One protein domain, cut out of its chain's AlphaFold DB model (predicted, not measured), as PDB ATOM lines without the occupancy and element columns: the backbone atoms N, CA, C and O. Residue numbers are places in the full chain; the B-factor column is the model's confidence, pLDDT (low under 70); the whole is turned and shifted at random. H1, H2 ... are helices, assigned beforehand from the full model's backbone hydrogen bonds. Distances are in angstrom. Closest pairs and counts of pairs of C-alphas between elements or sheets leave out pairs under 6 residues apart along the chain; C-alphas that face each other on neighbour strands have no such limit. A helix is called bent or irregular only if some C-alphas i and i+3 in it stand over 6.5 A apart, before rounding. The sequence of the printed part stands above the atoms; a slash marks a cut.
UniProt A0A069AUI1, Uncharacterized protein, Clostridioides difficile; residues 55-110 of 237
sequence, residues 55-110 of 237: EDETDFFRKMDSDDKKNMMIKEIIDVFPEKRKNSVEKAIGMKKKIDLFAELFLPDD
ATOM      1  N   GLU A  55      -3.134  47.106  45.482       54.31
ATOM      2  CA  GLU A  55      -2.129  46.079  45.707       54.31
ATOM      3  C   GLU A  55      -2.666  44.881  46.509       54.31
ATOM      4  O   GLU A  55      -2.221  43.765  46.227       54.31
ATOM      5  N   ASP A  56      -3.682  45.077  47.362       55.66
ATOM      6  CA  ASP A  56      -4.329  44.018  48.163       55.66
ATOM      7  C   ASP A  56      -5.482  43.298  47.433       55.66
ATOM      8  O   ASP A  56      -6.083  42.357  47.964       55.66
ATOM      9  N   GLU A  57      -5.774  43.670  46.180       57.12
ATOM     10  CA  GLU A  57      -6.575  42.816  45.304       57.12
ATOM     11  C   GLU A  57      -5.865  41.465  45.157       57.12
ATOM     12  O   GLU A  57      -4.800  41.364  44.540       57.12
ATOM     13  N   THR A  58      -6.457  40.413  45.728       60.19
ATOM     14  CA  THR A  58      -5.915  39.056  45.626       60.19
ATOM     15  C   THR A  58      -5.652  38.695  44.158       60.19
ATOM     16  O   THR A  58      -6.427  39.043  43.262       60.19
ATOM     17  N   ASP A  59      -4.582  37.940  43.886       61.81
ATOM     18  CA  ASP A  59      -4.245  37.451  42.535       61.81
ATOM     19  C   ASP A  59      -5.404  36.699  41.848       61.81
ATOM     20  O   ASP A  59      -5.386  36.502  40.633       61.81
ATOM     21  N   PHE A  60      -6.412  36.282  42.619       65.00
ATOM     22  CA  PHE A  60      -7.681  35.750  42.143       65.00
ATOM     23  C   PHE A  60      -8.468  36.780  41.316       65.00
ATOM     24  O   PHE A  60      -8.816  36.494  40.172       65.00
ATOM     25  N   PHE A  61      -8.667  38.004  41.820       61.19
ATOM     26  CA  PHE A  61      -9.359  39.057  41.071       61.19
ATOM     27  C   PHE A  61      -8.521  39.556  39.898       61.19
ATOM     28  O   PHE A  61      -9.064  39.833  38.836       61.19
ATOM     29  N   ARG A  62      -7.191  39.600  39.996       67.56
ATOM     30  CA  ARG A  62      -6.356  40.006  38.847       67.56
ATOM     31  C   ARG A  62      -6.422  39.032  37.668       67.56
ATOM     32  O   ARG A  62      -6.249  39.460  36.531       67.56
ATOM     33  N   LYS A  63      -6.689  37.750  37.936       72.25
ATOM     34  CA  LYS A  63      -6.793  36.682  36.927       72.25
ATOM     35  C   LYS A  63      -8.221  36.415  36.445       72.25
ATOM     36  O   LYS A  63      -8.382  35.647  35.505       72.25
ATOM     37  N   MET A  64      -9.231  36.999  37.087       80.81
ATOM     38  CA  MET A  64     -10.633  36.804  36.722       80.81
ATOM     39  C   MET A  64     -10.980  37.619  35.474       80.81
ATOM     40  O   MET A  64     -10.642  38.806  35.388       80.81
ATOM     41  N   ASP A  65     -11.677  36.993  34.527       84.62
ATOM     42  CA  ASP A  65     -12.149  37.670  33.323       84.62
ATOM     43  C   ASP A  65     -13.136  38.791  33.683       84.62
ATOM     44  O   ASP A  65     -13.821  38.760  34.711       84.62
ATOM     45  N   SER A  66     -13.217  39.825  32.840       81.69
ATOM     46  CA  SER A  66     -14.023  41.018  33.131       81.69
ATOM     47  C   SER A  66     -15.508  40.718  33.324       81.69
ATOM     48  O   SER A  66     -16.183  41.436  34.057       81.69
ATOM     49  N   ASP A  67     -16.024  39.682  32.669       81.94
ATOM     50  CA  ASP A  67     -17.435  39.315  32.769       81.94
ATOM     51  C   ASP A  67     -17.724  38.529  34.043       81.94
ATOM     52  O   ASP A  67     -18.728  38.780  34.705       81.94
ATOM     53  N   ASP A  68     -16.790  37.686  34.466       84.88
ATOM     54  CA  ASP A  68     -16.856  36.991  35.746       84.88
ATOM     55  C   ASP A  68     -16.764  37.976  36.919       84.88
ATOM     56  O   ASP A  68     -17.548  37.880  37.867       84.88
ATOM     57  N   LYS A  69     -15.909  39.004  36.812       85.19
ATOM     58  CA  LYS A  69     -15.875  40.124  37.768       85.19
ATOM     59  C   LYS A  69     -17.216  40.839  37.859       85.19
ATOM     60  O   LYS A  69     -17.742  41.017  38.954       85.19
ATOM     61  N   LYS A  70     -17.793  41.229  36.716       85.56
ATOM     62  CA  LYS A  70     -19.111  41.885  36.681       85.56
ATOM     63  C   LYS A  70     -20.179  40.993  37.303       85.56
ATOM     64  O   LYS A  70     -20.979  41.476  38.093       85.56
ATOM     65  N   ASN A  71     -20.185  39.704  36.978       84.56
ATOM     66  CA  ASN A  71     -21.157  38.751  37.505       84.56
ATOM     67  C   ASN A  71     -21.037  38.589  39.029       84.56
ATOM     68  O   ASN A  71     -22.065  38.546  39.705       84.56
ATOM     69  N   MET A  72     -19.815  38.561  39.569       84.19
ATOM     70  CA  MET A  72     -19.575  38.558  41.017       84.19
ATOM     71  C   MET A  72     -20.037  39.854  41.684       84.19
ATOM     72  O   MET A  72     -20.767  39.799  42.667       84.19
ATOM     73  N   MET A  73     -19.703  41.015  41.119       82.06
ATOM     74  CA  MET A  73     -20.156  42.302  41.660       82.06
ATOM     75  C   MET A  73     -21.683  42.417  41.640       82.06
ATOM     76  O   MET A  73     -22.293  42.890  42.593       82.06
ATOM     77  N   ILE A  74     -22.323  41.955  40.564       83.69
ATOM     78  CA  ILE A  74     -23.783  41.929  40.455       83.69
ATOM     79  C   ILE A  74     -24.385  41.012  41.528       83.69
ATOM     80  O   ILE A  74     -25.382  41.389  42.139       83.69
ATOM     81  N   LYS A  75     -23.787  39.842  41.788       84.94
ATOM     82  CA  LYS A  75     -24.211  38.949  42.879       84.94
ATOM     83  C   LYS A  75     -24.120  39.638  44.240       84.94
ATOM     84  O   LYS A  75     -25.113  39.670  44.958       84.94
ATOM     85  N   GLU A  76     -22.980  40.248  44.540       83.56
ATOM     86  CA  GLU A  76     -22.740  40.932  45.813       83.56
ATOM     87  C   GLU A  76     -23.713  42.102  46.027       83.56
ATOM     88  O   GLU A  76     -24.309  42.231  47.091       83.56
ATOM     89  N   ILE A  77     -23.987  42.895  44.984       83.25
ATOM     90  CA  ILE A  77     -24.988  43.972  45.036       83.25
ATOM     91  C   ILE A  77     -26.398  43.420  45.303       83.25
ATOM     92  O   ILE A  77     -27.143  44.009  46.086       83.25
ATOM     93  N   ILE A  78     -26.788  42.311  44.663       82.94
ATOM     94  CA  ILE A  78     -28.105  41.682  44.872       82.94
ATOM     95  C   ILE A  78     -28.239  41.146  46.302       82.94
ATOM     96  O   ILE A  78     -29.320  41.234  46.885       82.94
ATOM     97  N   ASP A  79     -27.158  40.621  46.877       83.19
ATOM     98  CA  ASP A  79     -27.159  40.041  48.220       83.19
ATOM     99  C   ASP A  79     -27.371  41.077  49.333       83.19
ATOM    100  O   ASP A  79     -27.907  40.734  50.385       83.19
ATOM    101  N   VAL A  80     -27.062  42.352  49.081       83.81
ATOM    102  CA  VAL A  80     -27.311  43.464  50.018       83.81
ATOM    103  C   VAL A  80     -28.787  43.903  50.036       83.81
ATOM    104  O   VAL A  80     -29.220  44.610  50.951       83.81
ATOM    105  N   PHE A  81     -29.612  43.500  49.059       79.00
ATOM    106  CA  PHE A  81     -31.029  43.877  49.050       79.00
ATOM    107  C   PHE A  81     -31.831  43.164  50.151       79.00
ATOM    108  O   PHE A  81     -31.635  41.973  50.392       79.00
ATOM    109  N   PRO A  82     -32.840  43.836  50.745       82.88
ATOM    110  CA  PRO A  82     -33.774  43.177  51.651       82.88
ATOM    111  C   PRO A  82     -34.450  41.993  50.947       82.88
ATOM    112  O   PRO A  82     -34.929  42.151  49.820       82.88
ATOM    113  N   GLU A  83     -34.570  40.843  51.615       79.50
ATOM    114  CA  GLU A  83     -35.086  39.590  51.024       79.50
ATOM    115  C   GLU A  83     -36.430  39.763  50.300       79.50
ATOM    116  O   GLU A  83     -36.639  39.240  49.206       79.50
ATOM    117  N   LYS A  84     -37.314  40.608  50.853       80.06
ATOM    118  CA  LYS A  84     -38.620  40.951  50.262       80.06
ATOM    119  C   LYS A  84     -38.517  41.528  48.840       80.06
ATOM    120  O   LYS A  84     -39.472  41.433  48.077       80.06
ATOM    121  N   ARG A  85     -37.387  42.154  48.489       76.00
ATOM    122  CA  ARG A  85     -37.117  42.775  47.178       76.00
ATOM    123  C   ARG A  85     -36.110  41.989  46.339       76.00
ATOM    124  O   ARG A  85     -36.178  42.082  45.116       76.00
ATOM    125  N   LYS A  86     -35.249  41.178  46.964       82.75
ATOM    126  CA  LYS A  86     -34.234  40.340  46.301       82.75
ATOM    127  C   LYS A  86     -34.835  39.462  45.199       82.75
ATOM    128  O   LYS A  86     -34.412  39.543  44.049       82.75
ATOM    129  N   ASN A  87     -35.927  38.759  45.508       79.06
ATOM    130  CA  ASN A  87     -36.629  37.894  44.549       79.06
ATOM    131  C   ASN A  87     -37.178  38.661  43.333       79.06
ATOM    132  O   ASN A  87     -37.180  38.152  42.213       79.06
ATOM    133  N   SER A  88     -37.643  39.898  43.535       79.19
ATOM    134  CA  SER A  88     -38.145  40.739  42.442       79.19
ATOM    135  C   SER A  88     -37.011  41.231  41.543       79.19
ATOM    136  O   SER A  88     -37.174  41.266  40.323       79.19
ATOM    137  N   VAL A  89     -35.872  41.604  42.133       78.56
ATOM    138  CA  VAL A  89     -34.681  42.069  41.407       78.56
ATOM    139  C   VAL A  89     -34.063  40.925  40.602       78.56
ATOM    140  O   VAL A  89     -33.804  41.081  39.410       78.56
ATOM    141  N   GLU A  90     -33.917  39.741  41.199       81.50
ATOM    142  CA  GLU A  90     -33.389  38.556  40.517       81.50
ATOM    143  C   GLU A  90     -34.288  38.117  39.352       81.50
ATOM    144  O   GLU A  90     -33.811  37.860  38.241       81.50
ATOM    145  N   LYS A  91     -35.613  38.133  39.557       83.38
ATOM    146  CA  LYS A  91     -36.587  37.834  38.500       83.38
ATOM    147  C   LYS A  91     -36.505  38.834  37.344       83.38
ATOM    148  O   LYS A  91     -36.532  38.414  36.189       83.38
ATOM    149  N   ALA A  92     -36.368  40.130  37.630       77.94
ATOM    150  CA  ALA A  92     -36.230  41.161  36.601       77.94
ATOM    151  C   ALA A  92     -34.938  40.991  35.781       77.94
ATOM    152  O   ALA A  92     -34.971  41.080  34.554       77.94
ATOM    153  N   ILE A  93     -33.818  40.657  36.432       82.50
ATOM    154  CA  ILE A  93     -32.546  40.361  35.753       82.50
ATOM    155  C   ILE A  93     -32.682  39.126  34.854       82.50
ATOM    156  O   ILE A  93     -32.233  39.139  33.705       82.50
ATOM    157  N   GLY A  94     -33.344  38.071  35.336       81.25
ATOM    158  CA  GLY A  94     -33.645  36.887  34.532       81.25
ATOM    159  C   GLY A  94     -34.530  37.200  33.321       81.25
ATOM    160  O   GLY A  94     -34.306  36.662  32.237       81.25
ATOM    161  N   MET A  95     -35.507  38.098  33.472       81.88
ATOM    162  CA  MET A  95     -36.353  38.556  32.365       81.88
ATOM    163  C   MET A  95     -35.566  39.387  31.349       81.88
ATOM    164  O   MET A  95     -35.730  39.150  30.156       81.88
ATOM    165  N   LYS A  96     -34.653  40.268  31.783       82.88
ATOM    166  CA  LYS A  96     -33.752  41.005  30.881       82.88
ATOM    167  C   LYS A  96     -32.913  40.057  30.025       82.88
ATOM    168  O   LYS A  96     -32.899  40.209  28.815       82.88
ATOM    169  N   LYS A  97     -32.289  39.032  30.619       82.94
ATOM    170  CA  LYS A  97     -31.507  38.032  29.864       82.94
ATOM    171  C   LYS A  97     -32.350  37.292  28.829       82.94
ATOM    172  O   LYS A  97     -31.885  37.022  27.730       82.94
ATOM    173  N   LYS A  98     -33.598  36.967  29.178       80.88
ATOM    174  CA  LYS A  98     -34.537  36.349  28.236       80.88
ATOM    175  C   LYS A  98     -34.888  37.308  27.106       80.88
ATOM    176  O   LYS A  98     -34.889  36.876  25.967       80.88
ATOM    177  N   ILE A  99     -35.156  38.578  27.401       78.56
ATOM    178  CA  ILE A  99     -35.434  39.605  26.388       78.56
ATOM    179  C   ILE A  99     -34.218  39.815  25.481       78.56
ATOM    180  O   ILE A  99     -34.400  39.850  24.273       78.56
ATOM    181  N   ASP A 100     -33.006  39.873  26.034       77.50
ATOM    182  CA  ASP A 100     -31.760  39.989  25.268       77.50
ATOM    183  C   ASP A 100     -31.569  38.765  24.344       77.50
ATOM    184  O   ASP A 100     -31.261  38.926  23.168       77.50
ATOM    185  N   LEU A 101     -31.858  37.547  24.824       78.06
ATOM    186  CA  LEU A 101     -31.819  36.326  24.007       78.06
ATOM    187  C   LEU A 101     -32.934  36.293  22.948       78.06
ATOM    188  O   LEU A 101     -32.714  35.859  21.825       78.06
ATOM    189  N   PHE A 102     -34.144  36.751  23.280       72.25
ATOM    190  CA  PHE A 102     -35.220  36.905  22.302       72.25
ATOM    191  C   PHE A 102     -34.856  37.959  21.255       72.25
ATOM    192  O   PHE A 102     -35.157  37.774  20.086       72.25
ATOM    193  N   ALA A 103     -34.186  39.037  21.641       73.50
ATOM    194  CA  ALA A 103     -33.690  40.045  20.721       73.50
ATOM    195  C   ALA A 103     -32.620  39.451  19.792       73.50
ATOM    196  O   ALA A 103     -32.748  39.584  18.586       73.50
ATOM    197  N   GLU A 104     -31.645  38.708  20.315       69.62
ATOM    198  CA  GLU A 104     -30.633  38.012  19.505       69.62
ATOM    199  C   GLU A 104     -31.244  36.969  18.551       69.62
ATOM    200  O   GLU A 104     -30.797  36.805  17.422       69.62
ATOM    201  N   LEU A 105     -32.297  36.268  18.979       69.06
ATOM    202  CA  LEU A 105     -32.934  35.223  18.175       69.06
ATOM    203  C   LEU A 105     -33.995  35.741  17.190       69.06
ATOM    204  O   LEU A 105     -34.260  35.074  16.188       69.06
ATOM    205  N   PHE A 106     -34.654  36.866  17.488       59.00
ATOM    206  CA  PHE A 106     -35.826  37.359  16.747       59.00
ATOM    207  C   PHE A 106     -35.653  38.753  16.132       59.00
ATOM    208  O   PHE A 106     -36.497  39.138  15.316       59.00
ATOM    209  N   LEU A 107     -34.601  39.510  16.464       58.03
ATOM    210  CA  LEU A 107     -34.229  40.672  15.661       58.03
ATOM    211  C   LEU A 107     -33.502  40.171  14.406       58.03
ATOM    212  O   LEU A 107     -32.584  39.360  14.516       58.03
ATOM    213  N   PRO A 108     -33.904  40.614  13.203       55.34
ATOM    214  CA  PRO A 108     -33.121  40.361  12.009       55.34
ATOM    215  C   PRO A 108     -31.764  41.039  12.193       55.34
ATOM    216  O   PRO A 108     -31.720  42.257  12.372       55.34
ATOM    217  N   ASP A 109     -30.680  40.268  12.126       45.62
ATOM    218  CA  ASP A 109     -29.368  40.809  11.776       45.62
ATOM    219  C   ASP A 109     -29.541  41.523  10.437       45.62
ATOM    220  O   ASP A 109     -29.595  40.887   9.376       45.62
ATOM    221  N   ASP A 110     -29.732  42.838  10.463       56.38
ATOM    222  CA  ASP A 110     -29.802  43.580   9.222       56.38
ATOM    223  C   ASP A 110     -28.398  43.519   8.603       56.38
ATOM    224  O   ASP A 110     -27.442  44.102   9.115       56.38
TER     225      ASP A 110
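Overview. This is residues 55 to 110 of the 237 residues of an uncharacterized protein of Clostridioides difficile (UniProt A0A069AUI1). Two helices, H2 and H3, make an open V, joined at its point by a tight turn, and the longer arm, H3, runs free for much of its length. The short helix H1 lies near the other end of H2 like a small foot. The printed part has 56 residues with three named helices, H1, H2 and H3 in chain order, no named strand, and is all helix. It is flat, spanning 46 by 35 by 10 A, and only just extended, close to loose, with a radius of gyration of the C-alphas of 15.7 A.

Arrangement. Start at H1, residues 59 to 63; a tight link of 2 residues leads to H2, residues 66 to 79. These two are close but not clearly touching, the closest C-alphas, of Phe 61 and Lys 69, being 7.4 A apart. A tight link of 3 residues then leads to H3, residues 83 to 106. H2 and H3 form a helical hairpin: they run opposite ways at a shallow tilt of 34 degrees, only just short of steep. They touch through residues 78 to 79 of H2 and 86 to 90 of H3 alone; the closest C-alphas, of Ile 78 and Lys 86, are 6.4 A apart. H1 and H3 are apart. Every O i to N i+4 pair is within hydrogen-bond range in H1 and H2, and 18 of 20 in H3.

Along the chain. Find C-alpha 59 at (-4.245, 37.451, 42.535), where H1 begins. H2 runs 20.0 A from Ser 66 to Asp 79, first to last C-alpha. H3 runs 34.4 A from Glu 83 to C-alpha 106 at (-35.826, 37.359, 16.747); it is irregular, but only just, C-alphas 84 and 87 being 6.8 A apart.

Size, cuts and confidence. The two C-alphas farthest apart, of Asp 56 and Asp 110, are 46.5 A from each other. Residues 91 to 110, of which 91 to 106 belong to H3, stand free. The printed part has no cut. Its mean pLDDT is 75.4, with residues 55 to 62 and 104 to 110 under 70.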